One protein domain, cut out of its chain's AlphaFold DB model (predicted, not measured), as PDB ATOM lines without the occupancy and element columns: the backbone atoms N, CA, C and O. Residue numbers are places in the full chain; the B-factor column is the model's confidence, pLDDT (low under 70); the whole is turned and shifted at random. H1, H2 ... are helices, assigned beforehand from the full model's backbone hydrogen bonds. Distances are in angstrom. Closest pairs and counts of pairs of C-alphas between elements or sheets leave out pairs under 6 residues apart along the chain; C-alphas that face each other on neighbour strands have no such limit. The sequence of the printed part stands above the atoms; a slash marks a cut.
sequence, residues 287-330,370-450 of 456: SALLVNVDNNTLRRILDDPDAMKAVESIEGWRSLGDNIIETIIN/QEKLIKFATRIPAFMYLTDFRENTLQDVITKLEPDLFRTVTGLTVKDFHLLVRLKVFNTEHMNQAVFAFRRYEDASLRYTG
ATOM      1  N   SER A 287      -2.909  25.926  77.189       85.81
ATOM      2  CA  SER A 287      -2.210  24.909  76.409       85.81
ATOM      3  C   SER A 287      -2.855  23.528  76.524       85.81
ATOM      4  O   SER A 287      -3.075  22.982  77.606       85.81
ATOM      5  N   ALA A 288      -3.035  22.896  75.365       85.50
ATOM      6  CA  ALA A 288      -3.446  21.503  75.236       85.50
ATOM      7  C   ALA A 288      -2.500  20.505  75.923       85.50
ATOM      8  O   ALA A 288      -2.933  19.393  76.221       85.50
ATOM      9  N   LEU A 289      -1.244  20.887  76.184       85.88
ATOM     10  CA  LEU A 289      -0.248  20.042  76.852       85.88
ATOM     11  C   LEU A 289      -0.489  19.897  78.361       85.88
ATOM     12  O   LEU A 289       0.034  18.966  78.970       85.88
ATOM     13  N   LEU A 290      -1.293  20.777  78.966       87.81
ATOM     14  CA  LEU A 290      -1.603  20.718  80.399       87.81
ATOM     15  C   LEU A 290      -2.513  19.545  80.764       87.81
ATOM     16  O   LEU A 290      -2.629  19.194  81.936       87.81
ATOM     17  N   VAL A 291      -3.177  18.946  79.776       92.00
ATOM     18  CA  VAL A 291      -4.182  17.907  79.989       92.00
ATOM     19  C   VAL A 291      -3.936  16.726  79.059       92.00
ATOM     20  O   VAL A 291      -3.600  16.885  77.886       92.00
ATOM     21  N   ASN A 292      -4.153  15.522  79.571       91.69
ATOM     22  CA  ASN A 292      -4.004  14.282  78.828       91.69
ATOM     23  C   ASN A 292      -5.378  13.677  78.543       91.69
ATOM     24  O   ASN A 292      -6.145  13.337  79.439       91.69
ATOM     25  N   VAL A 293      -5.679  13.537  77.253       92.31
ATOM     26  CA  VAL A 293      -6.947  12.992  76.734       92.31
ATOM     27  C   VAL A 293      -6.703  11.810  75.792       92.31
ATOM     28  O   VAL A 293      -7.458  11.564  74.847       92.31
ATOM     29  N   ASP A 294      -5.599  11.088  76.000       91.31
ATOM     30  CA  ASP A 294      -5.336   9.833  75.303       91.31
ATOM     31  C   ASP A 294      -6.307   8.728  75.762       91.31
ATOM     32  O   ASP A 294      -6.937   8.818  76.814       91.31
ATOM     33  N   ASN A 295      -6.440   7.664  74.967       90.19
ATOM     34  CA  ASN A 295      -7.420   6.611  75.255       90.19
ATOM     35  C   ASN A 295      -7.158   5.868  76.564       90.19
ATOM     36  O   ASN A 295      -8.115   5.422  77.185       90.19
ATOM     37  N   ASN A 296      -5.897   5.699  76.968       92.69
ATOM     38  CA  ASN A 296      -5.585   4.992  78.207       92.69
ATOM     39  C   ASN A 296      -6.006   5.843  79.403       92.69
ATOM     40  O   ASN A 296      -6.610   5.323  80.337       92.69
ATOM     41  N   THR A 297      -5.734   7.147  79.351       93.38
ATOM     42  CA  THR A 297      -6.166   8.103  80.377       93.38
ATOM     43  C   THR A 297      -7.690   8.179  80.441       93.38
ATOM     44  O   THR A 297      -8.265   8.004  81.509       93.38
ATOM     45  N   LEU A 298      -8.364   8.321  79.296       93.62
ATOM     46  CA  LEU A 298      -9.827   8.331  79.219       93.62
ATOM     47  C   LEU A 298     -10.465   7.032  79.737       93.62
ATOM     48  O   LEU A 298     -11.468   7.092  80.442       93.62
ATOM     49  N   ARG A 299      -9.875   5.868  79.439       94.12
ATOM     50  CA  ARG A 299     -10.344   4.570  79.947       94.12
ATOM     51  C   ARG A 299     -10.206   4.473  81.466       94.12
ATOM     52  O   ARG A 299     -11.153   4.076  82.123       94.12
ATOM     53  N   ARG A 300      -9.086   4.933  82.038       95.12
ATOM     54  CA  ARG A 300      -8.912   4.991  83.502       95.12
ATOM     55  C   ARG A 300      -9.953   5.863  84.196       95.12
ATOM     56  O   ARG A 300     -10.353   5.526  85.299       95.12
ATOM     57  N   ILE A 301     -10.358   6.973  83.573       94.31
ATOM     58  CA  ILE A 301     -11.447   7.806  84.098       94.31
ATOM     59  C   ILE A 301     -12.758   7.015  84.049       94.31
ATOM     60  O   ILE A 301     -13.449   6.958  85.052       94.31
ATOM     61  N   LEU A 302     -13.074   6.386  82.910       93.75
ATOM     62  CA  LEU A 302     -14.314   5.620  82.728       93.75
ATOM     63  C   LEU A 302     -14.447   4.451  83.718       93.75
ATOM     64  O   LEU A 302     -15.544   4.183  84.202       93.75
ATOM     65  N   ASP A 303     -13.336   3.779  84.021       94.75
ATOM     66  CA  ASP A 303     -13.287   2.612  84.907       94.75
ATOM     67  C   ASP A 303     -13.338   2.985  86.409       94.75
ATOM     68  O   ASP A 303     -13.487   2.101  87.255       94.75
ATOM     69  N   ASP A 304     -13.225   4.274  86.759       95.50
ATOM     70  CA  ASP A 304     -13.248   4.784  88.136       95.50
ATOM     71  C   ASP A 304     -14.502   5.662  88.371       95.50
ATOM     72  O   ASP A 304     -14.578   6.799  87.888       95.50
ATOM     73  N   PRO A 305     -15.504   5.178  89.137       94.56
ATOM     74  CA  PRO A 305     -16.742   5.918  89.383       94.56
ATOM     75  C   PRO A 305     -16.546   7.267  90.084       94.56
ATOM     76  O   PRO A 305     -17.347   8.184  89.881       94.56
ATOM     77  N   ASP A 306     -15.515   7.398  90.922       94.69
ATOM     78  CA  ASP A 306     -15.215   8.654  91.605       94.69
ATOM     79  C   ASP A 306     -14.548   9.637  90.633       94.69
ATOM     80  O   ASP A 306     -14.871  10.826  90.639       94.69
ATOM     81  N   ALA A 307     -13.697   9.146  89.725       93.88
ATOM     82  CA  ALA A 307     -13.103   9.967  88.670       93.88
ATOM     83  C   ALA A 307     -14.149  10.469  87.665       93.88
ATOM     84  O   ALA A 307     -14.092  11.635  87.268       93.88
ATOM     85  N   MET A 308     -15.128   9.634  87.295       93.94
ATOM     86  CA  MET A 308     -16.259  10.051  86.454       93.94
ATOM     87  C   MET A 308     -17.070  11.172  87.108       93.94
ATOM     88  O   MET A 308     -17.308  12.206  86.483       93.94
ATOM     89  N   LYS A 309     -17.420  11.028  88.393       93.44
ATOM     90  CA  LYS A 309     -18.118  12.088  89.144       93.44
ATOM     91  C   LYS A 309     -17.299  13.376  89.222       93.44
ATOM     92  O   LYS A 309     -17.863  14.467  89.117       93.44
ATOM     93  N   ALA A 310     -15.983  13.257  89.401       92.75
ATOM     94  CA  ALA A 310     -15.084  14.402  89.429       92.75
ATOM     95  C   ALA A 310     -15.119  15.164  88.095       92.75
ATOM     96  O   ALA A 310     -15.399  16.361  88.091       92.75
ATOM     97  N   VAL A 311     -14.920  14.494  86.953       91.31
ATOM     98  CA  VAL A 311     -14.943  15.182  85.648       91.31
ATOM     99  C   VAL A 311     -16.317  15.764  85.311       91.31
ATOM    100  O   VAL A 311     -16.393  16.857  84.758       91.31
ATOM    101  N   GLU A 312     -17.405  15.103  85.710       90.81
ATOM    102  CA  GLU A 312     -18.775  15.605  85.533       90.81
ATOM    103  C   GLU A 312     -19.090  16.858  86.358       90.81
ATOM    104  O   GLU A 312     -19.993  17.624  86.004       90.81
ATOM    105  N   SER A 313     -18.335  17.076  87.438       89.69
ATOM    106  CA  SER A 313     -18.443  18.262  88.291       89.69
ATOM    107  C   SER A 313     -17.721  19.481  87.704       89.69
ATOM    108  O   SER A 313     -17.956  20.603  88.154       89.69
ATOM    109  N   ILE A 314     -16.887  19.293  86.671       88.56
ATOM    110  CA  ILE A 314     -16.198  20.386  85.977       88.56
ATOM    111  C   ILE A 314     -17.214  21.228  85.197       88.56
ATOM    112  O   ILE A 314     -18.103  20.720  84.501       88.56
ATOM    113  N   GLU A 315     -17.066  22.550  85.273       84.06
ATOM    114  CA  GLU A 315     -17.994  23.470  84.626       84.06
ATOM    115  C   GLU A 315     -18.109  23.225  83.115       84.06
ATOM    116  O   GLU A 315     -17.136  23.139  82.361       84.06
ATOM    117  N   GLY A 316     -19.354  23.144  82.645       83.94
ATOM    118  CA  GLY A 316     -19.653  22.946  81.236       83.94
ATOM    119  C   GLY A 316     -19.406  21.521  80.736       83.94
ATOM    120  O   GLY A 316     -19.625  21.293  79.546       83.94
ATOM    121  N   TRP A 317     -19.024  20.563  81.590       89.56
ATOM    122  CA  TRP A 317     -18.913  19.153  81.202       89.56
ATOM    123  C   TRP A 317     -20.243  18.591  80.693       89.56
ATOM    124  O   TRP A 317     -20.291  17.981  79.631       89.56
ATOM    125  N   ARG A 318     -21.356  18.925  81.363       86.06
ATOM    126  CA  ARG A 318     -22.721  18.507  80.973       86.06
ATOM    127  C   ARG A 318     -23.098  18.863  79.528       86.06
ATOM    128  O   ARG A 318     -23.930  18.197  78.930       86.06
ATOM    129  N   SER A 319     -22.476  19.892  78.943       89.25
ATOM    130  CA  SER A 319     -22.715  20.273  77.540       89.25
ATOM    131  C   SER A 319     -22.124  19.298  76.514       89.25
ATOM    132  O   SER A 319     -22.448  19.394  75.335       89.25
ATOM    133  N   LEU A 320     -21.255  18.376  76.942       88.62
ATOM    134  CA  LEU A 320     -20.634  17.371  76.078       88.62
ATOM    135  C   LEU A 320     -21.562  16.187  75.764       88.62
ATOM    136  O   LEU A 320     -21.275  15.429  74.836       88.62
ATOM    137  N   GLY A 321     -22.667  16.062  76.504       86.75
ATOM    138  CA  GLY A 321     -23.591  14.937  76.430       86.75
ATOM    139  C   GLY A 321     -23.116  13.719  77.220       86.75
ATOM    140  O   GLY A 321     -21.942  13.591  77.579       86.75
ATOM    141  N   ASP A 322     -24.060  12.819  77.478       83.69
ATOM    142  CA  ASP A 322     -23.805  11.588  78.220       83.69
ATOM    143  C   ASP A 322     -22.872  10.657  77.426       83.69
ATOM    144  O   ASP A 322     -22.870  10.638  76.191       83.69
ATOM    145  N   ASN A 323     -22.060   9.870  78.138       87.56
ATOM    146  CA  ASN A 323     -21.179   8.841  77.566       87.56
ATOM    147  C   ASN A 323     -20.151   9.361  76.537       87.56
ATOM    148  O   ASN A 323     -19.708   8.627  75.646       87.56
ATOM    149  N   ILE A 324     -19.733  10.631  76.643       92.06
ATOM    150  CA  ILE A 324     -18.752  11.234  75.725       92.06
ATOM    151  C   ILE A 324     -17.419  10.467  75.700       92.06
ATOM    152  O   ILE A 324     -16.882  10.203  74.621       92.06
ATOM    153  N   ILE A 325     -16.911  10.065  76.870       91.31
ATOM    154  CA  ILE A 325     -15.649   9.323  77.020       91.31
ATOM    155  C   ILE A 325     -15.764   7.941  76.369       91.31
ATOM    156  O   ILE A 325     -14.931   7.584  75.535       91.31
ATOM    157  N   GLU A 326     -16.826   7.201  76.685       92.69
ATOM    158  CA  GLU A 326     -17.107   5.887  76.099       92.69
ATOM    159  C   GLU A 326     -17.211   5.974  74.569       92.69
ATOM    160  O   GLU A 326     -16.598   5.194  73.840       92.69
ATOM    161  N   THR A 327     -17.894   7.004  74.059       91.88
ATOM    162  CA  THR A 327     -18.021   7.236  72.616       91.88
ATOM    163  C   THR A 327     -16.668   7.478  71.944       91.88
ATOM    164  O   THR A 327     -16.434   6.989  70.837       91.88
ATOM    165  N   ILE A 328     -15.765   8.229  72.585       92.19
ATOM    166  CA  ILE A 328     -14.406   8.460  72.069       92.19
ATOM    167  C   ILE A 328     -13.630   7.141  72.003       92.19
ATOM    168  O   ILE A 328     -12.986   6.872  70.984       92.19
ATOM    169  N   ILE A 329     -13.702   6.324  73.058       92.38
ATOM    170  CA  ILE A 329     -13.002   5.036  73.142       92.38
ATOM    171  C   ILE A 329     -13.517   4.087  72.055       92.38
ATOM    172  O   ILE A 329     -12.723   3.648  71.220       92.38
ATOM    173  N   ASN A 330     -14.834   3.871  71.978       92.69
ATOM    174  CA  ASN A 330     -15.460   2.955  71.018       92.69
ATOM    175  C   ASN A 330     -15.133   3.334  69.564       92.69
ATOM    176  O   ASN A 330     -14.742   2.490  68.754       92.69
ATOM    177  N   GLN A 370     -10.946  17.978  75.850       92.75
ATOM    178  CA  GLN A 370      -9.710  18.711  76.115       92.75
ATOM    179  C   GLN A 370      -9.981  20.177  76.474       92.75
ATOM    180  O   GLN A 370      -9.474  20.659  77.479       92.75
ATOM    181  N   GLU A 371     -10.834  20.864  75.712       91.19
ATOM    182  CA  GLU A 371     -11.228  22.253  75.965       91.19
ATOM    183  C   GLU A 371     -11.904  22.427  77.335       91.19
ATOM    184  O   GLU A 371     -11.664  23.430  78.007       91.19
ATOM    185  N   LYS A 372     -12.720  21.465  77.795       91.19
ATOM    186  CA  LYS A 372     -13.318  21.533  79.144       91.19
ATOM    187  C   LYS A 372     -12.283  21.358  80.252       91.19
ATOM    188  O   LYS A 372     -12.338  22.084  81.237       91.19
ATOM    189  N   LEU A 373     -11.328  20.444  80.078       91.12
ATOM    190  CA  LEU A 373     -10.241  20.252  81.045       91.12
ATOM    191  C   LEU A 373      -9.286  21.460  81.073       91.12
ATOM    192  O   LEU A 373      -8.853  21.873  82.144       91.12
ATOM    193  N   ILE A 374      -9.009  22.082  79.921       89.31
ATOM    194  CA  ILE A 374      -8.222  23.325  79.848       89.31
ATOM    195  C   ILE A 374      -8.944  24.467  80.570       89.31
ATOM    196  O   ILE A 374      -8.315  25.199  81.323       89.31
ATOM    197  N   LYS A 375     -10.271  24.597  80.423       86.00
ATOM    198  CA  LYS A 375     -11.058  25.616  81.147       86.00
ATOM    199  C   LYS A 375     -10.969  25.505  82.668       86.00
ATOM    200  O   LYS A 375     -11.175  26.501  83.360       86.00
ATOM    201  N   PHE A 376     -10.710  24.309  83.191       86.19
ATOM    202  CA  PHE A 376     -10.351  24.143  84.594       86.19
ATOM    203  C   PHE A 376      -8.955  24.728  84.859       86.19
ATOM    204  O   PHE A 376      -8.806  25.557  85.756       86.19
ATOM    205  N   ALA A 377      -7.954  24.364  84.049       85.06
ATOM    206  CA  ALA A 377      -6.577  24.833  84.209       85.06
ATOM    207  C   ALA A 377      -6.464  26.369  84.158       85.06
ATOM    208  O   ALA A 377      -5.752  26.950  84.969       85.06
ATOM    209  N   THR A 378      -7.241  27.047  83.307       85.19
ATOM    210  CA  THR A 378      -7.257  28.520  83.214       85.19
ATOM    211  C   THR A 378      -7.754  29.228  84.478       85.19
ATOM    212  O   THR A 378      -7.606  30.441  84.588       85.19
ATOM    213  N   ARG A 379      -8.365  28.512  85.434       84.94
ATOM    214  CA  ARG A 379      -8.797  29.082  86.726       84.94
ATOM    215  C   ARG A 379      -7.702  29.042  87.782       84.94
ATOM    216  O   ARG A 379      -7.776  29.808  88.733       84.94
ATOM    217  N   ILE A 380      -6.697  28.181  87.610       81.56
ATOM    218  CA  ILE A 380      -5.595  28.018  88.563       81.56
ATOM    219  C   ILE A 380      -4.838  29.337  88.825       81.56
ATOM    220  O   ILE A 380      -4.636  29.652  89.997       81.56
ATOM    221  N   PRO A 381      -4.498  30.162  87.810       79.25
ATOM    222  CA  PRO A 381      -3.794  31.429  88.034       79.25
ATOM    223  C   PRO A 381      -4.516  32.398  88.970       79.25
ATOM    224  O   PRO A 381      -3.874  33.102  89.739       79.25
ATOM    225  N   ALA A 382      -5.854  32.424  88.937       78.50
ATOM    226  CA  ALA A 382      -6.633  33.317  89.792       78.50
ATOM    227  C   ALA A 382      -6.401  33.026  91.276       78.50
ATOM    228  O   ALA A 382      -6.428  33.942  92.085       78.50
ATOM    229  N   PHE A 383      -6.143  31.768  91.630       76.12
ATOM    230  CA  PHE A 383      -5.847  31.419  93.008       76.12
ATOM    231  C   PHE A 383      -4.433  31.781  93.439       76.12
ATOM    232  O   PHE A 383      -4.222  32.060  94.612       76.12
ATOM    233  N   MET A 384      -3.483  31.788  92.505       74.06
ATOM    234  CA  MET A 384      -2.100  32.154  92.797       74.06
ATOM    235  C   MET A 384      -1.979  33.629  93.203       74.06
ATOM    236  O   MET A 384      -1.173  33.940  94.062       74.06
ATOM    237  N   TYR A 385      -2.848  34.501  92.676       71.44
ATOM    238  CA  TYR A 385      -2.975  35.895  93.130       71.44
ATOM    239  C   TYR A 385      -3.656  36.056  94.502       71.44
ATOM    240  O   TYR A 385      -3.634  37.144  95.070       71.44
ATOM    241  N   LEU A 386      -4.349  35.027  95.001       68.94
ATOM    242  CA  LEU A 386      -5.193  35.105  96.204       68.94
ATOM    243  C   LEU A 386      -4.548  34.464  97.440       68.94
ATOM    244  O   LEU A 386      -5.175  34.418  98.496       68.94
ATOM    245  N   THR A 387      -3.333  33.937  97.312       63.88
ATOM    246  CA  THR A 387      -2.615  33.208  98.362       63.88
ATOM    247  C   THR A 387      -1.312  33.917  98.699       63.88
ATOM    248  O   THR A 387      -0.538  34.269  97.817       63.88
ATOM    249  N   ASP A 388      -1.045  34.087  99.995       55.44
ATOM    250  CA  ASP A 388       0.216  34.652 100.493       55.44
ATOM    251  C   ASP A 388       1.334  33.594 100.607       55.44
ATOM    252  O   ASP A 388       2.466  33.900 100.997       55.44
ATOM    253  N   PHE A 389       1.046  32.317 100.316       58.84
ATOM    254  CA  PHE A 389       2.011  31.231 100.483       58.84
ATOM    255  C   PHE A 389       2.917  31.057  99.262       58.84
ATOM    256  O   PHE A 389       2.475  31.042  98.115       58.84
ATOM    257  N   ARG A 390       4.213  30.790  99.495       55.31
ATOM    258  CA  ARG A 390       5.108  30.318  98.427       55.31
ATOM    259  C   ARG A 390       4.841  28.836  98.111       55.31
ATOM    260  O   ARG A 390       4.983  27.951  98.956       55.31
ATOM    261  N   GLU A 391       4.402  28.578  96.892       63.78
ATOM    262  CA  GLU A 391       3.939  27.319  96.316       63.78
ATOM    263  C   GLU A 391       4.813  27.030  95.095       63.78
ATOM    264  O   GLU A 391       4.781  27.756  94.109       63.78
ATOM    265  N   ASN A 392       5.639  25.991  95.141       62.44
ATOM    266  CA  ASN A 392       6.507  25.676  94.000       62.44
ATOM    267  C   ASN A 392       5.805  24.746  93.007       62.44
ATOM    268  O   ASN A 392       6.245  24.571  91.873       62.44
ATOM    269  N   THR A 393       4.684  24.163  93.429       66.00
ATOM    270  CA  THR A 393       3.933  23.173  92.670       66.00
ATOM    271  C   THR A 393       2.447  23.512  92.627       66.00
ATOM    272  O   THR A 393       1.903  24.173  93.509       66.00
ATOM    273  N   LEU A 394       1.749  22.982  91.626       68.12
ATOM    274  CA  LEU A 394       0.290  23.014  91.537       68.12
ATOM    275  C   LEU A 394      -0.382  22.422  92.785       68.12
ATOM    276  O   LEU A 394      -1.451  22.863  93.197       68.12
ATOM    277  N   GLN A 395       0.251  21.414  93.386       71.12
ATOM    278  CA  GLN A 395      -0.230  20.809  94.618       71.12
ATOM    279  C   GLN A 395      -0.144  21.784  95.791       71.12
ATOM    280  O   GLN A 395      -1.092  21.861  96.568       71.12
ATOM    281  N   ASP A 396       0.944  22.542  95.901       70.44
ATOM    282  CA  ASP A 396       1.072  23.577  96.925       70.44
ATOM    283  C   ASP A 396      -0.012  24.645  96.756       70.44
ATOM    284  O   ASP A 396      -0.677  24.958  97.741       70.44
ATOM    285  N   VAL A 397      -0.247  25.118  95.520       69.38
ATOM    286  CA  VAL A 397      -1.309  26.096  95.214       69.38
ATOM    287  C   VAL A 397      -2.629  25.586  95.782       69.38
ATOM    288  O   VAL A 397      -3.257  26.231  96.606       69.38
ATOM    289  N   ILE A 398      -3.013  24.361  95.430       68.12
ATOM    290  CA  ILE A 398      -4.338  23.820  95.755       68.12
ATOM    291  C   ILE A 398      -4.481  23.409  97.229       68.12
ATOM    292  O   ILE A 398      -5.587  23.454  97.764       68.12
ATOM    293  N   THR A 399      -3.400  22.985  97.891       68.38
ATOM    294  CA  THR A 399      -3.458  22.488  99.282       68.38
ATOM    295  C   THR A 399      -3.300  23.578 100.335       68.38
ATOM    296  O   THR A 399      -3.769  23.382 101.455       68.38
ATOM    297  N   LYS A 400      -2.661  24.707  99.999       67.88
ATOM    298  CA  LYS A 400      -2.485  25.842 100.920       67.88
ATOM    299  C   LYS A 400      -3.635  26.853 100.863       67.88
ATOM    300  O   LYS A 400      -3.818  27.605 101.815       67.88
ATOM    301  N   LEU A 401      -4.435  26.832  99.797       64.38
ATOM    302  CA  LEU A 401      -5.679  27.598  99.674       64.38
ATOM    303  C   LEU A 401      -6.819  27.022 100.517       64.38
ATOM    304  O   LEU A 401      -6.884  25.822 100.784       64.38
ATOM    305  N   GLU A 402      -7.796  27.876 100.832       70.06
ATOM    306  CA  GLU A 402      -9.074  27.460 101.407       70.06
ATOM    307  C   GLU A 402      -9.793  26.448 100.481       70.06
ATOM    308  O   GLU A 402     -10.188  26.803  99.360       70.06
ATOM    309  N   PRO A 403     -10.021  25.190 100.920       78.12
ATOM    310  CA  PRO A 403     -10.621  24.142 100.085       78.12
ATOM    311  C   PRO A 403     -12.011  24.488  99.534       78.12
ATOM    312  O   PRO A 403     -12.395  24.019  98.458       78.12
ATOM    313  N   ASP A 404     -12.763  25.322 100.254       80.12
ATOM    314  CA  ASP A 404     -14.102  25.759  99.859       80.12
ATOM    315  C   ASP A 404     -14.063  26.750  98.691       80.12
ATOM    316  O   ASP A 404     -14.890  26.663  97.773       80.12
ATOM    317  N   LEU A 405     -13.066  27.639  98.661       80.06
ATOM    318  CA  LEU A 405     -12.833  28.540  97.535       80.06
ATOM    319  C   LEU A 405     -12.435  27.744  96.288       80.06
ATOM    320  O   LEU A 405     -13.003  27.954  95.211       80.06
ATOM    321  N   PHE A 406     -11.523  26.777  96.445       81.81
ATOM    322  CA  PHE A 406     -11.109  25.884  95.359       81.81
ATOM    323  C   PHE A 406     -12.303  25.145  94.748       81.81
ATOM    324  O   PHE A 406     -12.483  25.150  93.525       81.81
ATOM    325  N   ARG A 407     -13.175  24.583  95.593       85.75
ATOM    326  CA  ARG A 407     -14.391  23.897  95.148       85.75
ATOM    327  C   ARG A 407     -15.377  24.830  94.460       85.75
ATOM    328  O   ARG A 407     -15.955  24.450  93.445       85.75
ATOM    329  N   THR A 408     -15.563  26.037  94.982       83.00
ATOM    330  CA  THR A 408     -16.505  27.016  94.419       83.00
ATOM    331  C   THR A 408     -16.088  27.456  93.019       83.00
ATOM    332  O   THR A 408     -16.918  27.529  92.116       83.00
ATOM    333  N   VAL A 409     -14.796  27.712  92.818       80.94
ATOM    334  CA  VAL A 409     -14.274  28.215  91.544       80.94
ATOM    335  C   VAL A 409     -14.062  27.091  90.529       80.94
ATOM    336  O   VAL A 409     -14.273  27.313  89.340       80.94
ATOM    337  N   THR A 410     -13.669  25.883  90.943       82.50
ATOM    338  CA  THR A 410     -13.352  24.797  89.993       82.50
ATOM    339  C   THR A 410     -14.431  23.728  89.837       82.50
ATOM    340  O   THR A 410     -14.423  23.001  88.843       82.50
ATOM    341  N   GLY A 411     -15.338  23.610  90.805       85.75
ATOM    342  CA  GLY A 411     -16.274  22.491  90.923       85.75
ATOM    343  C   GLY A 411     -15.668  21.219  91.534       85.75
ATOM    344  O   GLY A 411     -16.414  20.282  91.814       85.75
ATOM    345  N   LEU A 412     -14.352  21.175  91.781       88.62
ATOM    346  CA  LEU A 412     -13.644  20.000  92.301       88.62
ATOM    347  C   LEU A 412     -13.266  20.164  93.771       88.62
ATOM    348  O   LEU A 412     -12.847  21.233  94.204       88.62
ATOM    349  N   THR A 413     -13.336  19.083  94.546       89.31
ATOM    350  CA  THR A 413     -12.647  19.041  95.842       89.31
ATOM    351  C   THR A 413     -11.150  18.779  95.647       89.31
ATOM    352  O   THR A 413     -10.720  18.253  94.618       89.31
ATOM    353  N   VAL A 414     -10.337  19.071  96.668       85.00
ATOM    354  CA  VAL A 414      -8.898  18.736  96.669       85.00
ATOM    355  C   VAL A 414      -8.679  17.229  96.446       85.00
ATOM    356  O   VAL A 414      -7.771  16.822  95.722       85.00
ATOM    357  N   LYS A 415      -9.560  16.383  96.999       89.44
ATOM    358  CA  LYS A 415      -9.526  14.925  96.805       89.44
ATOM    359  C   LYS A 415      -9.792  14.534  95.348       89.44
ATOM    360  O   LYS A 415      -9.075  13.684  94.819       89.44
ATOM    361  N   ASP A 416     -10.784  15.154  94.712       91.25
ATOM    362  CA  ASP A 416     -11.116  14.910  93.300       91.25
ATOM    363  C   ASP A 416      -9.945  15.303  92.403       91.25
ATOM    364  O   ASP A 416      -9.527  14.545  91.529       91.25
ATOM    365  N   PHE A 417      -9.350  16.464  92.674       88.12
ATOM    366  CA  PHE A 417      -8.189  16.937  91.941       88.12
ATOM    367  C   PHE A 417      -6.993  15.974  92.064       88.12
ATOM    368  O   PHE A 417      -6.417  15.574  91.049       88.12
ATOM    369  N   HIS A 418      -6.661  15.520  93.278       87.62
ATOM    370  CA  HIS A 418      -5.604  14.521  93.483       87.62
ATOM    371  C   HIS A 418      -5.874  13.207  92.751       87.62
ATOM    372  O   HIS A 418      -4.944  12.595  92.219       87.62
ATOM    373  N   LEU A 419      -7.134  12.768  92.709       92.44
ATOM    374  CA  LEU A 419      -7.522  11.590  91.944       92.44
ATOM    375  C   LEU A 419      -7.235  11.794  90.450       92.44
ATOM    376  O   LEU A 419      -6.561  10.958  89.850       92.44
ATOM    377  N   LEU A 420      -7.655  12.920  89.868       91.75
ATOM    378  CA  LEU A 420      -7.428  13.224  88.450       91.75
ATOM    379  C   LEU A 420      -5.937  13.379  88.102       91.75
ATOM    380  O   LEU A 420      -5.495  12.893  87.059       91.75
ATOM    381  N   VAL A 421      -5.135  13.971  88.991       88.88
ATOM    382  CA  VAL A 421      -3.668  14.018  88.856       88.88
ATOM    383  C   VAL A 421      -3.068  12.612  88.857       88.88
ATOM    384  O   VAL A 421      -2.292  12.269  87.967       88.88
ATOM    385  N   ARG A 422      -3.464  11.755  89.806       89.88
ATOM    386  CA  ARG A 422      -2.980  10.366  89.897       89.88
ATOM    387  C   ARG A 422      -3.339   9.543  88.660       89.88
ATOM    388  O   ARG A 422      -2.552   8.699  88.233       89.88
ATOM    389  N   LEU A 423      -4.499   9.804  88.061       92.50
ATOM    390  CA  LEU A 423      -4.921   9.178  86.807       92.50
ATOM    391  C   LEU A 423      -4.225   9.763  85.566       92.50
ATOM    392  O   LEU A 423      -4.422   9.242  84.466       92.50
ATOM    393  N   LYS A 424      -3.348  10.761  85.748       90.38
ATOM    394  CA  LYS A 424      -2.612  11.495  84.709       90.38
ATOM    395  C   LYS A 424      -3.504  12.309  83.771       90.38
ATOM    396  O   LYS A 424      -3.123  12.532  82.628       90.38
ATOM    397  N   VAL A 425      -4.668  12.757  84.242       92.25
ATOM    398  CA  VAL A 425      -5.559  13.653  83.480       92.25
ATOM    399  C   VAL A 425      -4.928  15.033  83.327       92.25
ATOM    400  O   VAL A 425      -4.987  15.624  82.253       92.25
ATOM    401  N   PHE A 426      -4.285  15.518  84.386       90.38
ATOM    402  CA  PHE A 426      -3.520  16.758  84.393       90.38
ATOM    403  C   PHE A 426      -2.028  16.450  84.305       90.38
ATOM    404  O   PHE A 426      -1.518  15.605  85.045       90.38
ATOM    405  N   ASN A 427      -1.331  17.126  83.396       85.38
ATOM    406  CA  ASN A 427       0.113  17.018  83.274       85.38
ATOM    407  C   ASN A 427       0.775  17.925  84.318       85.38
ATOM    408  O   ASN A 427       0.943  19.127  84.107       85.38
ATOM    409  N   THR A 428       1.141  17.338  85.456       81.81
ATOM    410  CA  THR A 428       1.739  18.059  86.585       81.81
ATOM    411  C   THR A 428       3.060  18.729  86.240       81.81
ATOM    412  O   THR A 428       3.326  19.797  86.771       81.81
ATOM    413  N   GLU A 429       3.864  18.158  85.340       78.06
ATOM    414  CA  GLU A 429       5.148  18.745  84.933       78.06
ATOM    415  C   GLU A 429       4.917  20.085  84.226       78.06
ATOM    416  O   GLU A 429       5.427  21.121  84.653       78.06
ATOM    417  N   HIS A 430       4.058  20.099  83.200       78.94
ATOM    418  CA  HIS A 430       3.734  21.332  82.482       78.94
ATOM    419  C   HIS A 430       2.961  22.337  83.339       78.94
ATOM    420  O   HIS A 430       3.175  23.542  83.213       78.94
ATOM    421  N   MET A 431       2.077  21.871  84.225       82.06
ATOM    422  CA  MET A 431       1.357  22.778  85.119       82.06
ATOM    423  C   MET A 431       2.278  23.392  86.179       82.06
ATOM    424  O   MET A 431       2.173  24.588  86.424       82.06
ATOM    425  N   ASN A 432       3.222  22.640  86.757       80.75
ATOM    426  CA  ASN A 432       4.214  23.188  87.691       80.75
ATOM    427  C   ASN A 432       5.118  24.222  87.005       80.75
ATOM    428  O   ASN A 432       5.383  25.278  87.573       80.75
ATOM    429  N   GLN A 433       5.527  23.976  85.755       74.75
ATOM    430  CA  GLN A 433       6.256  24.969  84.955       74.75
ATOM    431  C   GLN A 433       5.438  26.253  84.740       74.75
ATOM    432  O   GLN A 433       5.984  27.355  84.812       74.75
ATOM    433  N   ALA A 434       4.130  26.131  84.490       79.25
ATOM    434  CA  ALA A 434       3.241  27.281  84.332       79.25
ATOM    435  C   ALA A 434       3.049  28.060  85.649       79.25
ATOM    436  O   ALA A 434       3.065  29.291  85.629       79.25
ATOM    437  N   VAL A 435       2.934  27.356  86.785       80.62
ATOM    438  CA  VAL A 435       2.908  27.939  88.141       80.62
ATOM    439  C   VAL A 435       4.194  28.721  88.409       80.62
ATOM    440  O   VAL A 435       4.155  29.886  88.800       80.62
ATOM    441  N   PHE A 436       5.348  28.120  88.128       77.69
ATOM    442  CA  PHE A 436       6.638  28.767  88.331       77.69
ATOM    443  C   PHE A 436       6.794  30.044  87.492       77.69
ATOM    444  O   PHE A 436       7.162  31.096  88.018       77.69
ATOM    445  N   ALA A 437       6.469  29.974  86.197       76.69
ATOM    446  CA  ALA A 437       6.600  31.113  85.290       76.69
ATOM    447  C   ALA A 437       5.704  32.293  85.692       76.69
ATOM    448  O   ALA A 437       6.111  33.450  85.603       76.69
ATOM    449  N   PHE A 438       4.489  32.001  86.155       78.00
ATOM    450  CA  PHE A 438       3.565  33.018  86.635       78.00
ATOM    451  C   PHE A 438       4.081  33.714  87.900       78.00
ATOM    452  O   PHE A 438       4.079  34.940  87.966       78.00
ATOM    453  N   ARG A 439       4.585  32.946  88.874       75.75
ATOM    454  CA  ARG A 439       5.125  33.487  90.135       75.75
ATOM    455  C   ARG A 439       6.299  34.414  89.918       75.75
ATOM    456  O   ARG A 439       6.367  35.480  90.508       75.75
ATOM    457  N   ARG A 440       7.217  34.025  89.039       74.25
ATOM    458  CA  ARG A 440       8.398  34.841  88.762       74.25
ATOM    459  C   ARG A 440       8.035  36.171  88.097       74.25
ATOM    460  O   ARG A 440       8.639  37.196  88.398       74.25
ATOM    461  N   TYR A 441       7.022  36.160  87.230       75.88
ATOM    462  CA  TYR A 441       6.461  37.374  86.636       75.88
ATOM    463  C   TYR A 441       5.774  38.274  87.674       75.88
ATOM    464  O   TYR A 441       5.943  39.495  87.654       75.88
ATOM    465  N   GLU A 442       5.013  37.679  88.592       73.81
ATOM    466  CA  GLU A 442       4.383  38.385  89.706       73.81
ATOM    467  C   GLU A 442       5.428  39.016  90.641       73.81
ATOM    468  O   GLU A 442       5.378  40.224  90.872       73.81
ATOM    469  N   ASP A 443       6.433  38.249  91.074       68.94
ATOM    470  CA  ASP A 443       7.543  38.719  91.913       68.94
ATOM    471  C   ASP A 443       8.289  39.896  91.260       68.94
ATOM    472  O   ASP A 443       8.583  40.898  91.916       68.94
ATOM    473  N   ALA A 444       8.571  39.815  89.953       66.00
ATOM    474  CA  ALA A 444       9.199  40.907  89.209       66.00
ATOM    475  C   ALA A 444       8.318  42.173  89.181       66.00
ATOM    476  O   ALA A 444       8.823  43.289  89.332       66.00
ATOM    477  N   SER A 445       7.001  42.003  89.041       62.78
ATOM    478  CA  SER A 445       6.032  43.105  89.023       62.78
ATOM    479  C   SER A 445       5.878  43.772  90.397       62.78
ATOM    480  O   SER A 445       5.766  44.995  90.476       62.78
ATOM    481  N   LEU A 446       5.906  42.992  91.483       60.50
ATOM    482  CA  LEU A 446       5.780  43.477  92.864       60.50
ATOM    483  C   LEU A 446       7.063  44.161  93.361       60.50
ATOM    484  O   LEU A 446       7.000  45.212  93.998       60.50
ATOM    485  N   ARG A 447       8.243  43.652  92.980       58.00
ATOM    486  CA  ARG A 447       9.525  44.326  93.263       58.00
ATOM    487  C   ARG A 447       9.610  45.704  92.606       58.00
ATOM    488  O   ARG A 447      10.137  46.634  93.212       58.00
ATOM    489  N   TYR A 448       9.059  45.863  91.399       51.19
ATOM    490  CA  TYR A 448       9.038  47.149  90.695       51.19
ATOM    491  C   TYR A 448       8.175  48.214  91.398       51.19
ATOM    492  O   TYR A 448       8.470  49.404  91.307       51.19
ATOM    493  N   THR A 449       7.135  47.818  92.142       54.16
ATOM    494  CA  THR A 449       6.267  48.758  92.877       54.16
ATOM    495  C   THR A 449       6.806  49.139  94.260       54.16
ATOM    496  O   THR A 449       6.181  49.938  94.954       54.16
ATOM    497  N   GLY A 450       7.975  48.615  94.661       43.03
ATOM    498  CA  GLY A 450       8.585  48.877  95.970       43.03
ATOM    499  C   GLY A 450       7.842  48.223  97.139       43.03
ATOM    500  O   GLY A 450       8.115  48.539  98.296       43.03
TER     501      GLY A 450
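Overview. This is residues 287 to 330 and 370 to 450 of the 456 residues of an uncharacterized protein of Methylibium sp. T29-B (UniProt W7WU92). A body of short helices set crosswise to one another is lengthened by one long helix, H10, and the end of the printed part sticks out free with residues 443 to 450, of which 443 to 448 belong to H10. H1 to H4 gather at one end of the body, H5 and H9 lie nearest its middle, and H6 and H7 lie toward the other end, where part of H10 packs on them. The printed part has 125 residues and ten named helices, H1 to H10 in order, with no named strand; its class is all helix. It is compact, with a radius of gyration of the C-alphas of 15.5 A, and spans 57 by 27 by 24 A.

Along the chain. H1 is residues 295 to 302, its first C-alpha at (-7.420, 6.611, 75.255). H2 is residues 305 to 312, H3 is 317 to 320 and H4 is 324 to 330. After the cut come H5, residues 370 to 377, with C-alpha 370 at (-9.710, 18.711, 76.115), H6, 380 to 384, H7, 394 to 400, and H8, 403 to 410. H9, residues 414 to 422, is 12.3 A long, and H10, residues 428 to 448, is 30.3 A long and ends with C-alpha 448 at (9.038, 47.149, 90.695).

Arrangement. Helix packing is mostly crossed, with no shallow tilt among the 4 touching pairs that have a tilt and meet beyond a corner or their ends. H1 touches H4 at a steep tilt of 51 degrees, opposite ways; their closest C-alphas, of Asn 295 and Ile 329, are 6.2 A apart. H1 and H2 only just touch, only at the corner, with 3 pairs of C-alphas within 8 A. H2 touches H9, about perpendicular at 77 degrees, closest at the C-alphas of Ala 310 and Asp 416, 5.6 A. H3 and H5 touch no helix; they are close but not clearly touching, with the C-alphas of Trp 317 and Lys 372 6.4 A apart. H8 and H9 only just touch, with 3 pairs within 8 A, the closest being the C-alphas of Pro 403 and Val 414, 6.6 A. H10 touches H7 with residues 428 to 435 alone, at a steep tilt of 67 degrees; the C-alphas of Leu 394 and Asn 432 come closest, 5.5 A. With residues 435 to 439 alone H10 only just touches H6, with 3 pairs within 8 A, closest at the C-alphas of Pro 381 and Val 435, 7.6 A. Each O i to N i+4 pair is within hydrogen-bond range in H1, H2 and H4 to H10; H3 is too short for such a pair.

Size, cuts and confidence. The C-alphas farthest apart, of Asn 330 and Gly 450, are 57.5 A apart. Residues 331 to 369 are not printed, and C-alphas 330 and 370 are 17.5 A apart across this cut. Of the links printed whole, none is long. The mean pLDDT of the printed part is 82.1, and residues 386 to 394, 397 to 401 and 443 to 450 are under 70.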